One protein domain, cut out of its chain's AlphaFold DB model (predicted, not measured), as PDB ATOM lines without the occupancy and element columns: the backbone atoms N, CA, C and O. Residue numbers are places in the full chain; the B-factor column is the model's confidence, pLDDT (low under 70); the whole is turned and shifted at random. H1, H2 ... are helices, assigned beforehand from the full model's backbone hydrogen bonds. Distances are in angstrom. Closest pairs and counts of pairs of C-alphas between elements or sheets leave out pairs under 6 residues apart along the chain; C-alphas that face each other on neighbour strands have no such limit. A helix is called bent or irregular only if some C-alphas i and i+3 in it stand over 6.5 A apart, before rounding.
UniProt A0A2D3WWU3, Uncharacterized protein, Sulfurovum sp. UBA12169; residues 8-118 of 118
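This is residues 8 to 118 of the 118 residues of an uncharacterized protein of Sulfurovum sp. UBA12169 (UniProt A0A2D3WWU3). Two long helices, H4 and H2, cross lopsidedly at about a right angle, with the early part of H4 over the middle and later part of H2, and the short H3 lies in the turn that joins them. H1 is a separate helical arm, and both residues 8 to 33 and residues 100 to 118 stick out from this crossing. The printed part has 111 residues with four named helices, H1 to H4 in chain order, and no named strand; its class is all helix. It is extended, with a radius of gyration of the C-alphas of 22.6 A and spans of 79 by 45 by 26 A.

H4, the longest helix, holds residues 86 to 116, 44.7 A from first to last C-alpha, and ends with C-alpha 116 at (-51.391, 30.720, 23.054). H2 holds residues 46 to 70, 35.0 A, with a kink of 26 degrees near residue 55; it is neither bent nor irregular, but only just: C-alphas 55 and 58 are 6.3 A apart. H3 holds residues 75 to 80, 8.5 A. H1 holds residues 8 to 28, 31.2 A, beginning with C-alpha 8 at (-49.125, 43.911, 62.505).

H4, with residues 87 to 98 alone, touches residues 55 to 66 of H2; the closest C-alphas, of Gly 62 and Gly 94, are 3.6 A apart. Their lines are about perpendicular, at 86 degrees. H2 touches H3 with residues 66 to 70 alone, about perpendicular at 80 degrees; the closest C-alphas, of Phe 67 and Phe 78, are 6.3 A apart. H3 and H4 are apart, and H1 is apart from H2, H3 and H4. Every O i to N i+4 pair is within hydrogen-bond range in H3 and H4, against 16 of 17 in H1 and 19 of 21 in H2.

The C-alphas farthest apart, of His 8 and Lys 76, are 79.0 A apart. The printed part has no cut. The link from H1 to H2 is long, 17 residues; the other two are tight. Mean pLDDT of the printed part is 79.1, and it is under 70 at residues 8 to 43 and residue 118.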
ATOM      1  N   HIS A   8     -48.193  44.581  63.428       52.94
ATOM      2  CA  HIS A   8     -49.125  43.911  62.505       52.94
ATOM      3  C   HIS A   8     -48.610  43.785  61.057       52.94
ATOM      4  O   HIS A   8     -48.828  42.754  60.422       52.94
ATOM      5  N   ASN A   9     -47.874  44.783  60.549       56.47
ATOM      6  CA  ASN A   9     -47.342  44.776  59.175       56.47
ATOM      7  C   ASN A   9     -46.105  43.876  59.001       56.47
ATOM      8  O   ASN A   9     -45.922  43.268  57.945       56.47
ATOM      9  N   ASP A  10     -45.269  43.747  60.036       57.28
ATOM     10  CA  ASP A  10     -44.037  42.946  59.978       57.28
ATOM     11  C   ASP A  10     -44.351  41.433  59.960       57.28
ATOM     12  O   ASP A  10     -43.804  40.657  59.169       57.28
ATOM     13  N   LEU A  11     -45.357  41.006  60.736       57.59
ATOM     14  CA  LEU A  11     -45.841  39.619  60.739       57.59
ATOM     15  C   LEU A  11     -46.453  39.203  59.388       57.59
ATOM     16  O   LEU A  11     -46.277  38.060  58.949       57.59
ATOM     17  N   GLU A  12     -47.128  40.117  58.687       56.25
ATOM     18  CA  GLU A  12     -47.721  39.841  57.373       56.25
ATOM     19  C   GLU A  12     -46.652  39.713  56.268       56.25
ATOM     20  O   GLU A  12     -46.717  38.826  55.411       56.25
ATOM     21  N   HIS A  13     -45.602  40.539  56.320       54.91
ATOM     22  CA  HIS A  13     -44.468  40.435  55.396       54.91
ATOM     23  C   HIS A  13     -43.644  39.157  55.620       54.91
ATOM     24  O   HIS A  13     -43.221  38.491  54.663       54.91
ATOM     25  N   LYS A  14     -43.460  38.755  56.881       56.88
ATOM     26  CA  LYS A  14     -42.726  37.532  57.230       56.88
ATOM     27  C   LYS A  14     -43.493  36.262  56.839       56.88
ATOM     28  O   LYS A  14     -42.901  35.291  56.374       56.88
ATOM     29  N   THR A  15     -44.820  36.261  56.946       58.50
ATOM     30  CA  THR A  15     -45.653  35.111  56.543       58.50
ATOM     31  C   THR A  15     -45.741  34.945  55.023       58.50
ATOM     32  O   THR A  15     -45.651  33.815  54.531       58.50
ATOM     33  N   LYS A  16     -45.813  36.042  54.253       58.50
ATOM     34  CA  LYS A  16     -45.780  36.005  52.775       58.50
ATOM     35  C   LYS A  16     -44.445  35.474  52.236       58.50
ATOM     36  O   LYS A  16     -44.428  34.638  51.331       58.50
ATOM     37  N   THR A  17     -43.320  35.876  52.829       58.12
ATOM     38  CA  THR A  17     -41.982  35.390  52.433       58.12
ATOM     39  C   THR A  17     -41.746  33.920  52.798       58.12
ATOM     40  O   THR A  17     -41.128  33.181  52.024       58.12
ATOM     41  N   LEU A  18     -42.295  33.446  53.922       59.62
ATOM     42  CA  LEU A  18     -42.235  32.037  54.322       59.62
ATOM     43  C   LEU A  18     -43.090  31.125  53.431       59.62
ATOM     44  O   LEU A  18     -42.628  30.040  53.071       59.62
ATOM     45  N   LYS A  19     -44.291  31.565  53.024       59.53
ATOM     46  CA  LYS A  19     -45.129  30.837  52.050       59.53
ATOM     47  C   LYS A  19     -44.418  30.681  50.708       59.53
ATOM     48  O   LYS A  19     -44.301  29.560  50.221       59.53
ATOM     49  N   LYS A  20     -43.837  31.764  50.180       57.94
ATOM     50  CA  LYS A  20     -43.094  31.748  48.909       57.94
ATOM     51  C   LYS A  20     -41.878  30.807  48.951       57.94
ATOM     52  O   LYS A  20     -41.645  30.053  48.015       57.94
ATOM     53  N   ARG A  21     -41.141  30.756  50.073       58.31
ATOM     54  CA  ARG A  21     -40.059  29.765  50.278       58.31
ATOM     55  C   ARG A  21     -40.556  28.320  50.366       58.31
ATOM     56  O   ARG A  21     -39.802  27.401  50.052       58.31
ATOM     57  N   LYS A  22     -41.771  28.092  50.866       58.81
ATOM     58  CA  LYS A  22     -42.364  26.749  50.958       58.81
ATOM     59  C   LYS A  22     -42.785  26.252  49.574       58.81
ATOM     60  O   LYS A  22     -42.522  25.103  49.251       58.81
ATOM     61  N   GLU A  23     -43.325  27.146  48.756       59.59
ATOM     62  CA  GLU A  23     -43.699  26.880  47.367       59.59
ATOM     63  C   GLU A  23     -42.473  26.582  46.489       59.59
ATOM     64  O   GLU A  23     -42.424  25.547  45.837       59.59
ATOM     65  N   ILE A  24     -41.412  27.397  46.571       59.53
ATOM     66  CA  ILE A  24     -40.147  27.145  45.849       59.53
ATOM     67  C   ILE A  24     -39.530  25.797  46.257       59.53
ATOM     68  O   ILE A  24     -39.024  25.061  45.414       59.53
ATOM     69  N   ARG A  25     -39.597  25.434  47.545       59.00
ATOM     70  CA  ARG A  25     -39.135  24.115  48.007       59.00
ATOM     71  C   ARG A  25     -39.989  22.967  47.483       59.00
ATOM     72  O   ARG A  25     -39.437  21.897  47.279       59.00
ATOM     73  N   HIS A  26     -41.284  23.179  47.263       58.97
ATOM     74  CA  HIS A  26     -42.168  22.184  46.659       58.97
ATOM     75  C   HIS A  26     -41.857  21.988  45.167       58.97
ATOM     76  O   HIS A  26     -41.835  20.858  44.702       58.97
ATOM     77  N   PHE A  27     -41.508  23.053  44.435       59.81
ATOM     78  CA  PHE A  27     -41.025  22.942  43.050       59.81
ATOM     79  C   PHE A  27     -39.665  22.234  42.932       59.81
ATOM     80  O   PHE A  27     -39.426  21.535  41.955       59.81
ATOM     81  N   LEU A  28     -38.775  22.391  43.920       65.06
ATOM     82  CA  LEU A  28     -37.468  21.713  43.949       65.06
ATOM     83  C   LEU A  28     -37.525  20.282  44.514       65.06
ATOM     84  O   LEU A  28     -36.598  19.507  44.297       65.06
ATOM     85  N   ARG A  29     -38.589  19.926  45.247       56.72
ATOM     86  CA  ARG A  29     -38.892  18.562  45.718       56.72
ATOM     87  C   ARG A  29     -39.981  17.950  44.846       56.72
ATOM     88  O   ARG A  29     -41.056  17.600  45.325       56.72
ATOM     89  N   GLN A  30     -39.697  17.806  43.561       58.56
ATOM     90  CA  GLN A  30     -40.447  16.835  42.785       58.56
ATOM     91  C   GLN A  30     -39.997  15.453  43.267       58.56
ATOM     92  O   GLN A  30     -38.880  15.028  42.985       58.56
ATOM     93  N   GLU A  31     -40.827  14.807  44.089       56.09
ATOM     94  CA  GLU A  31     -40.621  13.416  44.486       56.09
ATOM     95  C   GLU A  31     -40.733  12.569  43.218       56.09
ATOM     96  O   GLU A  31     -41.811  12.383  42.656       56.09
ATOM     97  N   VAL A  32     -39.576  12.161  42.698       58.81
ATOM     98  CA  VAL A  32     -39.491  11.240  41.570       58.81
ATOM     99  C   VAL A  32     -39.817   9.865  42.129       58.81
ATOM    100  O   VAL A  32     -38.949   9.178  42.661       58.81
ATOM    101  N   ASP A  33     -41.096   9.509  42.082       61.69
ATOM    102  CA  ASP A  33     -41.556   8.174  42.430       61.69
ATOM    103  C   ASP A  33     -41.164   7.199  41.312       61.69
ATOM    104  O   ASP A  33     -41.849   7.063  40.297       61.69
ATOM    105  N   LEU A  34     -40.008   6.558  41.490       60.91
ATOM    106  CA  LEU A  34     -39.436   5.611  40.535       60.91
ATOM    107  C   LEU A  34     -40.274   4.326  40.422       60.91
ATOM    108  O   LEU A  34     -40.178   3.644  39.402       60.91
ATOM    109  N   SER A  35     -41.146   4.050  41.402       60.19
ATOM    110  CA  SER A  35     -41.994   2.852  41.446       60.19
ATOM    111  C   SER A  35     -43.138   2.868  40.424       60.19
ATOM    112  O   SER A  35     -43.569   1.815  39.960       60.19
ATOM    113  N   ASN A  36     -43.589   4.059  40.011       56.34
ATOM    114  CA  ASN A  36     -44.629   4.242  38.993       56.34
ATOM    115  C   ASN A  36     -44.067   4.435  37.572       56.34
ATOM    116  O   ASN A  36     -44.818   4.704  36.630       56.34
ATOM    117  N   THR A  37     -42.749   4.307  37.387       59.31
ATOM    118  CA  THR A  37     -42.137   4.420  36.059       59.31
ATOM    119  C   THR A  37     -42.341   3.105  35.298       59.31
ATOM    120  O   THR A  37     -41.918   2.063  35.791       59.31
ATOM    121  N   PRO A  38     -42.911   3.101  34.077       58.06
ATOM    122  CA  PRO A  38     -43.141   1.888  33.278       58.06
ATOM    123  C   PRO A  38     -41.851   1.297  32.673       58.06
ATOM    124  O   PRO A  38     -41.865   0.689  31.604       58.06
ATOM    125  N   VAL A  39     -40.714   1.506  33.330       60.53
ATOM    126  CA  VAL A  39     -39.426   0.922  32.972       60.53
ATOM    127  C   VAL A  39     -39.245  -0.291  33.879       60.53
ATOM    128  O   VAL A  39     -39.493  -0.195  35.075       60.53
ATOM    129  N   PHE A  40     -38.843  -1.433  33.319       62.69
ATOM    130  CA  PHE A  40     -38.499  -2.651  34.064       62.69
ATOM    131  C   PHE A  40     -37.326  -2.376  35.024       62.69
ATOM    132  O   PHE A  40     -36.171  -2.656  34.710       62.69
ATOM    133  N   LEU A  41     -37.619  -1.783  36.176       64.88
ATOM    134  CA  LEU A  41     -36.671  -1.448  37.229       64.88
ATOM    135  C   LEU A  41     -36.940  -2.419  38.385       64.88
ATOM    136  O   LEU A  41     -37.882  -2.206  39.146       64.88
ATOM    137  N   PRO A  42     -36.179  -3.522  38.501       66.50
ATOM    138  CA  PRO A  42     -36.260  -4.361  39.685       66.50
ATOM    139  C   PRO A  42     -35.897  -3.535  40.923       66.50
ATOM    140  O   PRO A  42     -34.965  -2.725  40.892       66.50
ATOM    141  N   GLU A  43     -36.638  -3.747  42.008       67.62
ATOM    142  CA  GLU A  43     -36.475  -3.017  43.265       67.62
ATOM    143  C   GLU A  43     -35.007  -3.101  43.739       67.62
ATOM    144  O   GLU A  43     -34.409  -4.179  43.791       67.62
ATOM    145  N   GLY A  44     -34.383  -1.944  43.997       72.62
ATOM    146  CA  GLY A  44     -32.968  -1.837  44.384       72.62
ATOM    147  C   GLY A  44     -31.946  -1.677  43.243       72.62
ATOM    148  O   GLY A  44     -30.768  -1.466  43.526       72.62
ATOM    149  N   TRP A  45     -32.358  -1.715  41.968       74.19
ATOM    150  CA  TRP A  45     -31.467  -1.504  40.806       74.19
ATOM    151  C   TRP A  45     -31.591  -0.121  40.154       74.19
ATOM    152  O   TRP A  45     -30.966   0.150  39.128       74.19
ATOM    153  N   GLU A  46     -32.356   0.775  40.763       76.56
ATOM    154  CA  GLU A  46     -32.683   2.098  40.229       76.56
ATOM    155  C   GLU A  46     -31.434   2.945  39.935       76.56
ATOM    156  O   GLU A  46     -31.245   3.407  38.809       76.56
ATOM    157  N   MET A  47     -30.533   3.102  40.913       80.44
ATOM    158  CA  MET A  47     -29.307   3.895  40.752       80.44
ATOM    159  C   MET A  47     -28.334   3.347  39.695       80.44
ATOM    160  O   MET A  47     -27.901   4.133  38.848       80.44
ATOM    161  N   PRO A  48     -27.952   2.053  39.693       83.50
ATOM    162  CA  PRO A  48     -27.038   1.540  38.676       83.50
ATOM    163  C   PRO A  48     -27.646   1.585  37.270       83.50
ATOM    164  O   PRO A  48     -26.937   1.936  36.325       83.50
ATOM    165  N   LEU A  49     -28.949   1.311  37.117       83.44
ATOM    166  CA  LEU A  49     -29.623   1.418  35.820       83.44
ATOM    167  C   LEU A  49     -29.654   2.861  35.308       83.44
ATOM    168  O   LEU A  49     -29.366   3.089  34.135       83.44
ATOM    169  N   LEU A  50     -29.915   3.840  36.179       82.25
ATOM    170  CA  LEU A  50     -29.839   5.262  35.825       82.25
ATOM    171  C   LEU A  50     -28.420   5.681  35.413       82.25
ATOM    172  O   LEU A  50     -28.252   6.383  34.416       82.25
ATOM    173  N   GLY A  51     -27.393   5.224  36.133       85.75
ATOM    174  CA  GLY A  51     -25.995   5.506  35.791       85.75
ATOM    175  C   GLY A  51     -25.599   4.937  34.427       85.75
ATOM    176  O   GLY A  51     -25.008   5.633  33.602       85.75
ATOM    177  N   ILE A  52     -25.999   3.694  34.152       87.56
ATOM    178  CA  ILE A  52     -25.833   3.049  32.845       87.56
ATOM    179  C   ILE A  52     -26.568   3.852  31.771       87.56
ATOM    180  O   ILE A  52     -25.992   4.149  30.729       87.56
ATOM    181  N   TYR A  53     -27.803   4.276  32.031       85.81
ATOM    182  CA  TYR A  53     -28.591   5.037  31.068       85.81
ATOM    183  C   TYR A  53     -27.903   6.346  30.654       85.81
ATOM    184  O   TYR A  53     -27.828   6.652  29.466       85.81
ATOM    185  N   ILE A  54     -27.315   7.074  31.608       87.69
ATOM    186  CA  ILE A  54     -26.584   8.323  31.341       87.69
ATOM    187  C   ILE A  54     -25.381   8.099  30.420       87.69
ATOM    188  O   ILE A  54     -25.056   8.985  29.638       87.69
ATOM    189  N   ILE A  55     -24.730   6.939  30.491       89.81
ATOM    190  CA  ILE A  55     -23.539   6.630  29.690       89.81
ATOM    191  C   ILE A  55     -23.927   6.047  28.327       89.81
ATOM    192  O   ILE A  55     -23.388   6.457  27.299       89.81
ATOM    193  N   PHE A  56     -24.862   5.096  28.305       90.06
ATOM    194  CA  PHE A  56     -25.220   4.346  27.102       90.06
ATOM    195  C   PHE A  56     -26.120   5.132  26.153       90.06
ATOM    196  O   PHE A  56     -25.955   5.022  24.941       90.06
ATOM    197  N   LEU A  57     -27.050   5.939  26.668       90.94
ATOM    198  CA  LEU A  57     -27.963   6.715  25.832       90.94
ATOM    199  C   LEU A  57     -27.237   7.676  24.867       90.94
ATOM    200  O   LEU A  57     -27.489   7.587  23.662       90.94
ATOM    201  N   PRO A  58     -26.316   8.552  25.325       93.69
ATOM    202  CA  PRO A  58     -25.550   9.407  24.421       93.69
ATOM    203  C   PRO A  58     -24.652   8.581  23.503       93.69
ATOM    204  O   PRO A  58     -24.578   8.878  22.318       93.69
ATOM    205  N   TYR A  59     -24.037   7.500  23.992       93.56
ATOM    206  CA  TYR A  59     -23.213   6.645  23.139       93.56
ATOM    207  C   TYR A  59     -23.995   6.093  21.938       93.56
ATOM    208  O   TYR A  59     -23.551   6.223  20.800       93.56
ATOM    209  N   ILE A  60     -25.185   5.532  22.180       93.19
ATOM    210  CA  ILE A  60     -26.049   4.991  21.125       93.19
ATOM    211  C   ILE A  60     -26.474   6.104  20.162       93.19
ATOM    212  O   ILE A  60     -26.365   5.933  18.949       93.19
ATOM    213  N   ALA A  61     -26.913   7.253  20.684       93.94
ATOM    214  CA  ALA A  61     -27.313   8.392  19.858       93.94
ATOM    215  C   ALA A  61     -26.168   8.879  18.953       93.94
ATOM    216  O   ALA A  61     -26.373   9.116  17.763       93.94
ATOM    217  N   GLY A  62     -24.957   8.979  19.499       93.00
ATOM    218  CA  GLY A  62     -23.776   9.415  18.769       93.00
ATOM    219  C   GLY A  62     -23.307   8.412  17.724       93.00
ATOM    220  O   GLY A  62     -23.033   8.802  16.593       93.00
ATOM    221  N   VAL A  63     -23.285   7.116  18.052       92.44
ATOM    222  CA  VAL A  63     -22.960   6.060  17.081       92.44
ATOM    223  C   VAL A  63     -23.958   6.056  15.927       92.44
ATOM    224  O   VAL A  63     -23.540   6.033  14.771       92.44
ATOM    225  N   LEU A  64     -25.262   6.129  16.220       92.81
ATOM    226  CA  LEU A  64     -26.294   6.215  15.185       92.81
ATOM    227  C   LEU A  64     -26.087   7.457  14.318       92.81
ATOM    228  O   LEU A  64     -26.105   7.364  13.094       92.81
ATOM    229  N   PHE A  65     -25.827   8.609  14.927       92.75
ATOM    230  CA  PHE A  65     -25.583   9.832  14.175       92.75
ATOM    231  C   PHE A  65     -24.348   9.745  13.282       92.75
ATOM    232  O   PHE A  65     -24.416  10.132  12.123       92.75
ATOM    233  N   VAL A  66     -23.231   9.210  13.772       90.19
ATOM    234  CA  VAL A  66     -22.030   9.021  12.951       90.19
ATOM    235  C   VAL A  66     -22.304   8.027  11.820       90.19
ATOM    236  O   VAL A  66     -21.906   8.265  10.680       90.19
ATOM    237  N   PHE A  67     -23.044   6.952  12.093       90.69
ATOM    238  CA  PHE A  67     -23.418   5.962  11.087       90.69
ATOM    239  C   PHE A  67     -24.285   6.552   9.961       90.69
ATOM    240  O   PHE A  67     -24.004   6.327   8.781       90.69
ATOM    241  N   PHE A  68     -25.309   7.336  10.303       91.00
ATOM    242  CA  PHE A  68     -26.210   7.935   9.316       91.00
ATOM    243  C   PHE A  68     -25.618   9.176   8.639       91.00
ATOM    244  O   PHE A  68     -25.723   9.302   7.423       91.00
ATOM    245  N   SER A  69     -24.987  10.073   9.397       89.19
ATOM    246  CA  SER A  69     -24.541  11.381   8.903       89.19
ATOM    247  C   SER A  69     -23.141  11.360   8.291       89.19
ATOM    248  O   SER A  69     -22.891  12.083   7.332       89.19
ATOM    249  N   VAL A  70     -22.210  10.576   8.847       86.56
ATOM    250  CA  VAL A  70     -20.800  10.573   8.405       86.56
ATOM    251  C   VAL A  70     -20.527   9.393   7.482       86.56
ATOM    252  O   VAL A  70     -19.973   9.567   6.399       86.56
ATOM    253  N   ALA A  71     -20.938   8.189   7.887       86.31
ATOM    254  CA  ALA A  71     -20.680   6.971   7.125       86.31
ATOM    255  C   ALA A  71     -21.709   6.703   6.011       86.31
ATOM    256  O   ALA A  71     -21.538   5.744   5.266       86.31
ATOM    257  N   ASN A  72     -22.764   7.522   5.876       87.44
ATOM    258  CA  ASN A  72     -23.828   7.356   4.872       87.44
ATOM    259  C   ASN A  72     -24.410   5.926   4.820       87.44
ATOM    260  O   ASN A  72     -24.721   5.418   3.745       87.44
ATOM    261  N   MET A  73     -24.546   5.265   5.977       85.50
ATOM    262  CA  MET A  73     -24.988   3.866   6.109       85.50
ATOM    263  C   MET A  73     -24.062   2.806   5.474       85.50
ATOM    264  O   MET A  73     -24.440   1.635   5.406       85.50
ATOM    265  N   ASP A  74     -22.843   3.163   5.049       89.50
ATOM    266  CA  ASP A  74     -21.844   2.186   4.612       89.50
ATOM    267  C   ASP A  74     -21.068   1.634   5.813       89.50
ATOM    268  O   ASP A  74     -20.273   2.319   6.467       89.50
ATOM    269  N   TYR A  75     -21.272   0.344   6.079       85.06
ATOM    270  CA  TYR A  75     -20.570  -0.375   7.134       85.06
ATOM    271  C   TYR A  75     -19.047  -0.375   6.940       85.06
ATOM    272  O   TYR A  75     -18.310  -0.327   7.924       85.06
ATOM    273  N   LYS A  76     -18.550  -0.396   5.695       85.81
ATOM    274  CA  LYS A  76     -17.102  -0.388   5.430       85.81
ATOM    275  C   LYS A  76     -16.476   0.932   5.858       85.81
ATOM    276  O   LYS A  76     -15.467   0.931   6.561       85.81
ATOM    277  N   THR A  77     -17.104   2.044   5.486       83.12
ATOM    278  CA  THR A  77     -16.673   3.383   5.898       83.12
ATOM    279  C   THR A  77     -16.782   3.546   7.409       83.12
ATOM    280  O   THR A  77     -15.832   3.998   8.043       83.12
ATOM    281  N   PHE A  78     -17.882   3.098   8.013       86.00
ATOM    282  CA  PHE A  78     -18.061   3.159   9.462       86.00
ATOM    283  C   PHE A  78     -16.985   2.370  10.220       86.00
ATOM    284  O   PHE A  78     -16.361   2.892  11.141       86.00
ATOM    285  N   SER A  79     -16.707   1.133   9.800       83.56
ATOM    286  CA  SER A  79     -15.682   0.301  10.433       83.56
ATOM    287  C   SER A  79     -14.276   0.876  10.262       83.56
ATOM    288  O   SER A  79     -13.437   0.650  11.128       83.56
ATOM    289  N   SER A  80     -14.009   1.607   9.173       84.62
ATOM    290  CA  SER A  80     -12.712   2.262   8.954       84.62
ATOM    291  C   SER A  80     -12.477   3.482   9.849       84.62
ATOM    292  O   SER A  80     -11.337   3.880  10.039       84.62
ATOM    293  N   LEU A  81     -13.544   4.058  10.411       80.38
ATOM    294  CA  LEU A  81     -13.487   5.190  11.342       80.38
ATOM    295  C   LEU A  81     -13.353   4.742  12.807       80.38
ATOM    296  O   LEU A  81     -13.154   5.575  13.692       80.38
ATOM    297  N   ASN A  82     -13.498   3.443  13.075       78.44
ATOM    298  CA  ASN A  82     -13.582   2.878  14.417       78.44
ATOM    299  C   ASN A  82     -12.194   2.673  15.060       78.44
ATOM    300  O   ASN A  82     -11.790   1.548  15.356       78.44
ATOM    301  N   ASP A  83     -11.478   3.778  15.272       82.69
ATOM    302  CA  ASP A  83     -10.208   3.838  16.004       82.69
ATOM    303  C   ASP A  83     -10.416   3.908  17.533       82.69
ATOM    304  O   ASP A  83     -11.527   4.075  18.034       82.69
ATOM    305  N   ASN A  84      -9.328   3.874  18.314       78.25
ATOM    306  CA  ASN A  84      -9.368   3.928  19.788       78.25
ATOM    307  C   ASN A  84     -10.114   5.150  20.371       78.25
ATOM    308  O   ASN A  84     -10.626   5.086  21.487       78.25
ATOM    309  N   LEU A  85     -10.185   6.266  19.637       82.62
ATOM    310  CA  LEU A  85     -10.887   7.486  20.066       82.62
ATOM    311  C   LEU A  85     -12.364   7.513  19.653       82.62
ATOM    312  O   LEU A  85     -13.110   8.389  20.097       82.62
ATOM    313  N   PHE A  86     -12.807   6.554  18.837       87.06
ATOM    314  CA  PHE A  86     -14.153   6.524  18.278       87.06
ATOM    315  C   PHE A  86     -15.234   6.449  19.358       87.06
ATOM    316  O   PHE A  86     -16.278   7.093  19.236       87.06
ATOM    317  N   PHE A  87     -14.963   5.720  20.445       86.62
ATOM    318  CA  PHE A  87     -15.882   5.602  21.574       86.62
ATOM    319  C   PHE A  87     -16.166   6.962  22.224       86.62
ATOM    320  O   PHE A  87     -17.319   7.380  22.304       86.62
ATOM    321  N   ILE A  88     -15.114   7.678  22.632       89.62
ATOM    322  CA  ILE A  88     -15.222   8.992  23.284       89.62
ATOM    323  C   ILE A  88     -15.804  10.033  22.328       89.62
ATOM    324  O   ILE A  88     -16.651  10.824  22.736       89.62
ATOM    325  N   MET A  89     -15.393  10.013  21.056       90.38
ATOM    326  CA  MET A  89     -15.887  10.964  20.062       90.38
ATOM    327  C   MET A  89     -17.385  10.776  19.810       90.38
ATOM    328  O   MET A  89     -18.148  11.739  19.874       90.38
ATOM    329  N   SER A  90     -17.820   9.532  19.597       91.19
ATOM    330  CA  SER A  90     -19.240   9.212  19.427       91.19
ATOM    331  C   SER A  90     -20.032   9.557  20.686       91.19
ATOM    332  O   SER A  90     -21.105  10.138  20.593       91.19
ATOM    333  N   TRP A  91     -19.492   9.280  21.874       93.19
ATOM    334  CA  TRP A  91     -20.132   9.626  23.143       93.19
ATOM    335  C   TRP A  91     -20.340  11.139  23.312       93.19
ATOM    336  O   TRP A  91     -21.443  11.570  23.649       93.19
ATOM    337  N   LEU A  92     -19.322  11.953  23.006       94.25
ATOM    338  CA  LEU A  92     -19.397  13.416  23.078       94.25
ATOM    339  C   LEU A  92     -20.420  13.981  22.078       94.25
ATOM    340  O   LEU A  92     -21.285  14.768  22.454       94.25
ATOM    341  N   VAL A  93     -20.362  13.524  20.823       93.88
ATOM    342  CA  VAL A  93     -21.327  13.898  19.774       93.88
ATOM    343  C   VAL A  93     -22.752  13.509  20.175       93.88
ATOM    344  O   VAL A  93     -23.696  14.264  19.949       93.88
ATOM    345  N   GLY A  94     -22.911  12.360  20.826       94.75
ATOM    346  CA  GLY A  94     -24.178  11.905  21.380       94.75
ATOM    347  C   GLY A  94     -24.828  12.894  22.343       94.75
ATOM    348  O   GLY A  94     -26.024  13.169  22.222       94.75
ATOM    349  N   TYR A  95     -24.053  13.466  23.269       94.50
ATOM    350  CA  TYR A  95     -24.573  14.498  24.172       94.50
ATOM    351  C   TYR A  95     -24.988  15.761  23.443       94.50
ATOM    352  O   TYR A  95     -26.038  16.306  23.769       94.50
ATOM    353  N   GLU A  96     -24.210  16.209  22.458       94.38
ATOM    354  CA  GLU A  96     -24.547  17.400  21.671       94.38
ATOM    355  C   GLU A  96     -25.902  17.242  20.975       94.38
ATOM    356  O   GLU A  96     -26.749  18.130  21.039       94.38
ATOM    357  N   ILE A  97     -26.167  16.075  20.384       94.38
ATOM    358  CA  ILE A  97     -27.440  15.800  19.701       94.38
ATOM    359  C   ILE A  97     -28.610  15.802  20.685       94.38
ATOM    360  O   ILE A  97     -29.663  16.384  20.404       94.38
ATOM    361  N   ILE A  98     -28.439  15.163  21.844       94.38
ATOM    362  CA  ILE A  98     -29.469  15.127  22.888       94.38
ATOM    363  C   ILE A  98     -29.717  16.543  23.425       94.38
ATOM    364  O   ILE A  98     -30.869  16.967  23.522       94.38
ATOM    365  N   ALA A  99     -28.657  17.299  23.717       95.12
ATOM    366  CA  ALA A  99     -28.745  18.664  24.219       95.12
ATOM    367  C   ALA A  99     -29.422  19.596  23.204       95.12
ATOM    368  O   ALA A  99     -30.350  20.320  23.565       95.12
ATOM    369  N   ALA A 100     -29.032  19.526  21.929       95.44
ATOM    370  CA  ALA A 100     -29.653  20.282  20.846       95.44
ATOM    371  C   ALA A 100     -31.142  19.934  20.689       95.44
ATOM    372  O   ALA A 100     -31.974  20.826  20.528       95.44
ATOM    373  N   SER A 101     -31.498  18.651  20.806       94.12
ATOM    374  CA  SER A 101     -32.893  18.196  20.754       94.12
ATOM    375  C   SER A 101     -33.715  18.749  21.921       94.12
ATOM    376  O   SER A 101     -34.824  19.246  21.717       94.12
ATOM    377  N   ILE A 102     -33.168  18.729  23.139       94.94
ATOM    378  CA  ILE A 102     -33.807  19.316  24.325       94.94
ATOM    379  C   ILE A 102     -33.966  20.828  24.151       94.94
ATOM    380  O   ILE A 102     -35.045  21.366  24.400       94.94
ATOM    381  N   LEU A 103     -32.926  21.515  23.677       96.25
ATOM    382  CA  LEU A 103     -32.965  22.954  23.439       96.25
ATOM    383  C   LEU A 103     -34.043  23.314  22.410       96.25
ATOM    384  O   LEU A 103     -34.807  24.257  22.619       96.25
ATOM    385  N   LEU A 104     -34.167  22.523  21.342       96.38
ATOM    386  CA  LEU A 104     -35.206  22.684  20.331       96.38
ATOM    387  C   LEU A 104     -36.612  22.479  20.914       96.38
ATOM    388  O   LEU A 104     -37.527  23.238  20.594       96.38
ATOM    389  N   LEU A 105     -36.798  21.493  21.799       95.62
ATOM    390  CA  LEU A 105     -38.072  21.265  22.490       95.62
ATOM    391  C   LEU A 105     -38.439  22.425  23.421       95.62
ATOM    392  O   LEU A 105     -39.602  22.842  23.448       95.62
ATOM    393  N   ILE A 106     -37.464  22.970  24.151       95.25
ATOM    394  CA  ILE A 106     -37.658  24.142  25.012       95.25
ATOM    395  C   ILE A 106     -38.037  25.354  24.158       95.25
ATOM    396  O   ILE A 106     -39.037  26.010  24.444       95.25
ATOM    397  N   ALA A 107     -37.300  25.613  23.075       96.25
ATOM    398  CA  ALA A 107     -37.580  26.714  22.156       96.25
ATOM    399  C   ALA A 107     -38.982  26.593  21.538       96.25
ATOM    400  O   ALA A 107     -39.762  27.545  21.574       96.25
ATOM    401  N   LYS A 108     -39.351  25.401  21.050       95.44
ATOM    402  CA  LYS A 108     -40.695  25.116  20.530       95.44
ATOM    403  C   LYS A 108     -41.775  25.390  21.578       95.44
ATOM    404  O   LYS A 108     -42.795  25.999  21.265       95.44
ATOM    405  N   SER A 109     -41.556  24.948  22.814       93.94
ATOM    406  CA  SER A 109     -42.508  25.139  23.915       93.94
ATOM    407  C   SER A 109     -42.658  26.614  24.287       93.94
ATOM    408  O   SER A 109     -43.777  27.075  24.504       93.94
ATOM    409  N   ALA A 110     -41.560  27.374  24.295       93.88
ATOM    410  CA  ALA A 110     -41.571  28.811  24.554       93.88
ATOM    411  C   ALA A 110     -42.343  29.587  23.472       93.88
ATOM    412  O   ALA A 110     -43.182  30.429  23.794       93.88
ATOM    413  N   ILE A 111     -42.119  29.258  22.195       95.12
ATOM    414  CA  ILE A 111     -42.845  29.861  21.068       95.12
ATOM    415  C   ILE A 111     -44.343  29.533  21.153       95.12
ATOM    416  O   ILE A 111     -45.182  30.423  21.019       95.12
ATOM    417  N   LEU A 112     -44.692  28.272  21.430       93.62
ATOM    418  CA  LEU A 112     -46.084  27.838  21.570       93.62
ATOM    419  C   LEU A 112     -46.798  28.542  22.734       93.62
ATOM    420  O   LEU A 112     -47.962  28.919  22.606       93.62
ATOM    421  N   PHE A 113     -46.106  28.728  23.859       92.19
ATOM    422  CA  PHE A 113     -46.639  29.454  25.008       92.19
ATOM    423  C   PHE A 113     -46.965  30.909  24.651       92.19
ATOM    424  O   PHE A 113     -48.051  31.385  24.978       92.19
ATOM    425  N   HIS A 114     -46.072  31.588  23.924       91.00
ATOM    426  CA  HIS A 114     -46.322  32.956  23.470       91.00
ATOM    427  C   HIS A 114     -47.510  33.026  22.497       91.00
ATOM    428  O   HIS A 114     -48.346  33.918  22.627       91.00
ATOM    429  N   LEU A 115     -47.618  32.091  21.549       88.12
ATOM    430  CA  LEU A 115     -48.729  32.045  20.589       88.12
ATOM    431  C   LEU A 115     -50.090  31.802  21.253       88.12
ATOM    432  O   LEU A 115     -51.092  32.319  20.782       88.12
ATOM    433  N   LYS A 116     -50.142  31.015  22.332       84.81
ATOM    434  CA  LYS A 116     -51.391  30.720  23.054       84.81
ATOM    435  C   LYS A 116     -51.873  31.884  23.931       84.81
ATOM    436  O   LYS A 116     -53.052  31.934  24.268       84.81
ATOM    437  N   ASN A 117     -50.963  32.758  24.361       79.06
ATOM    438  CA  ASN A 117     -51.236  33.829  25.324       79.06
ATOM    439  C   ASN A 117     -51.291  35.231  24.680       79.06
ATOM    440  O   ASN A 117     -51.268  36.230  25.402       79.06
ATOM    441  N   SER A 118     -51.332  35.289  23.344       58.16
ATOM    442  CA  SER A 118     -51.588  36.479  22.523       58.16
ATOM    443  C   SER A 118     -52.921  36.340  21.803       58.16
ATOM    444  O   SER A 118     -53.462  37.411  21.457       58.16
TER     445      SER A 118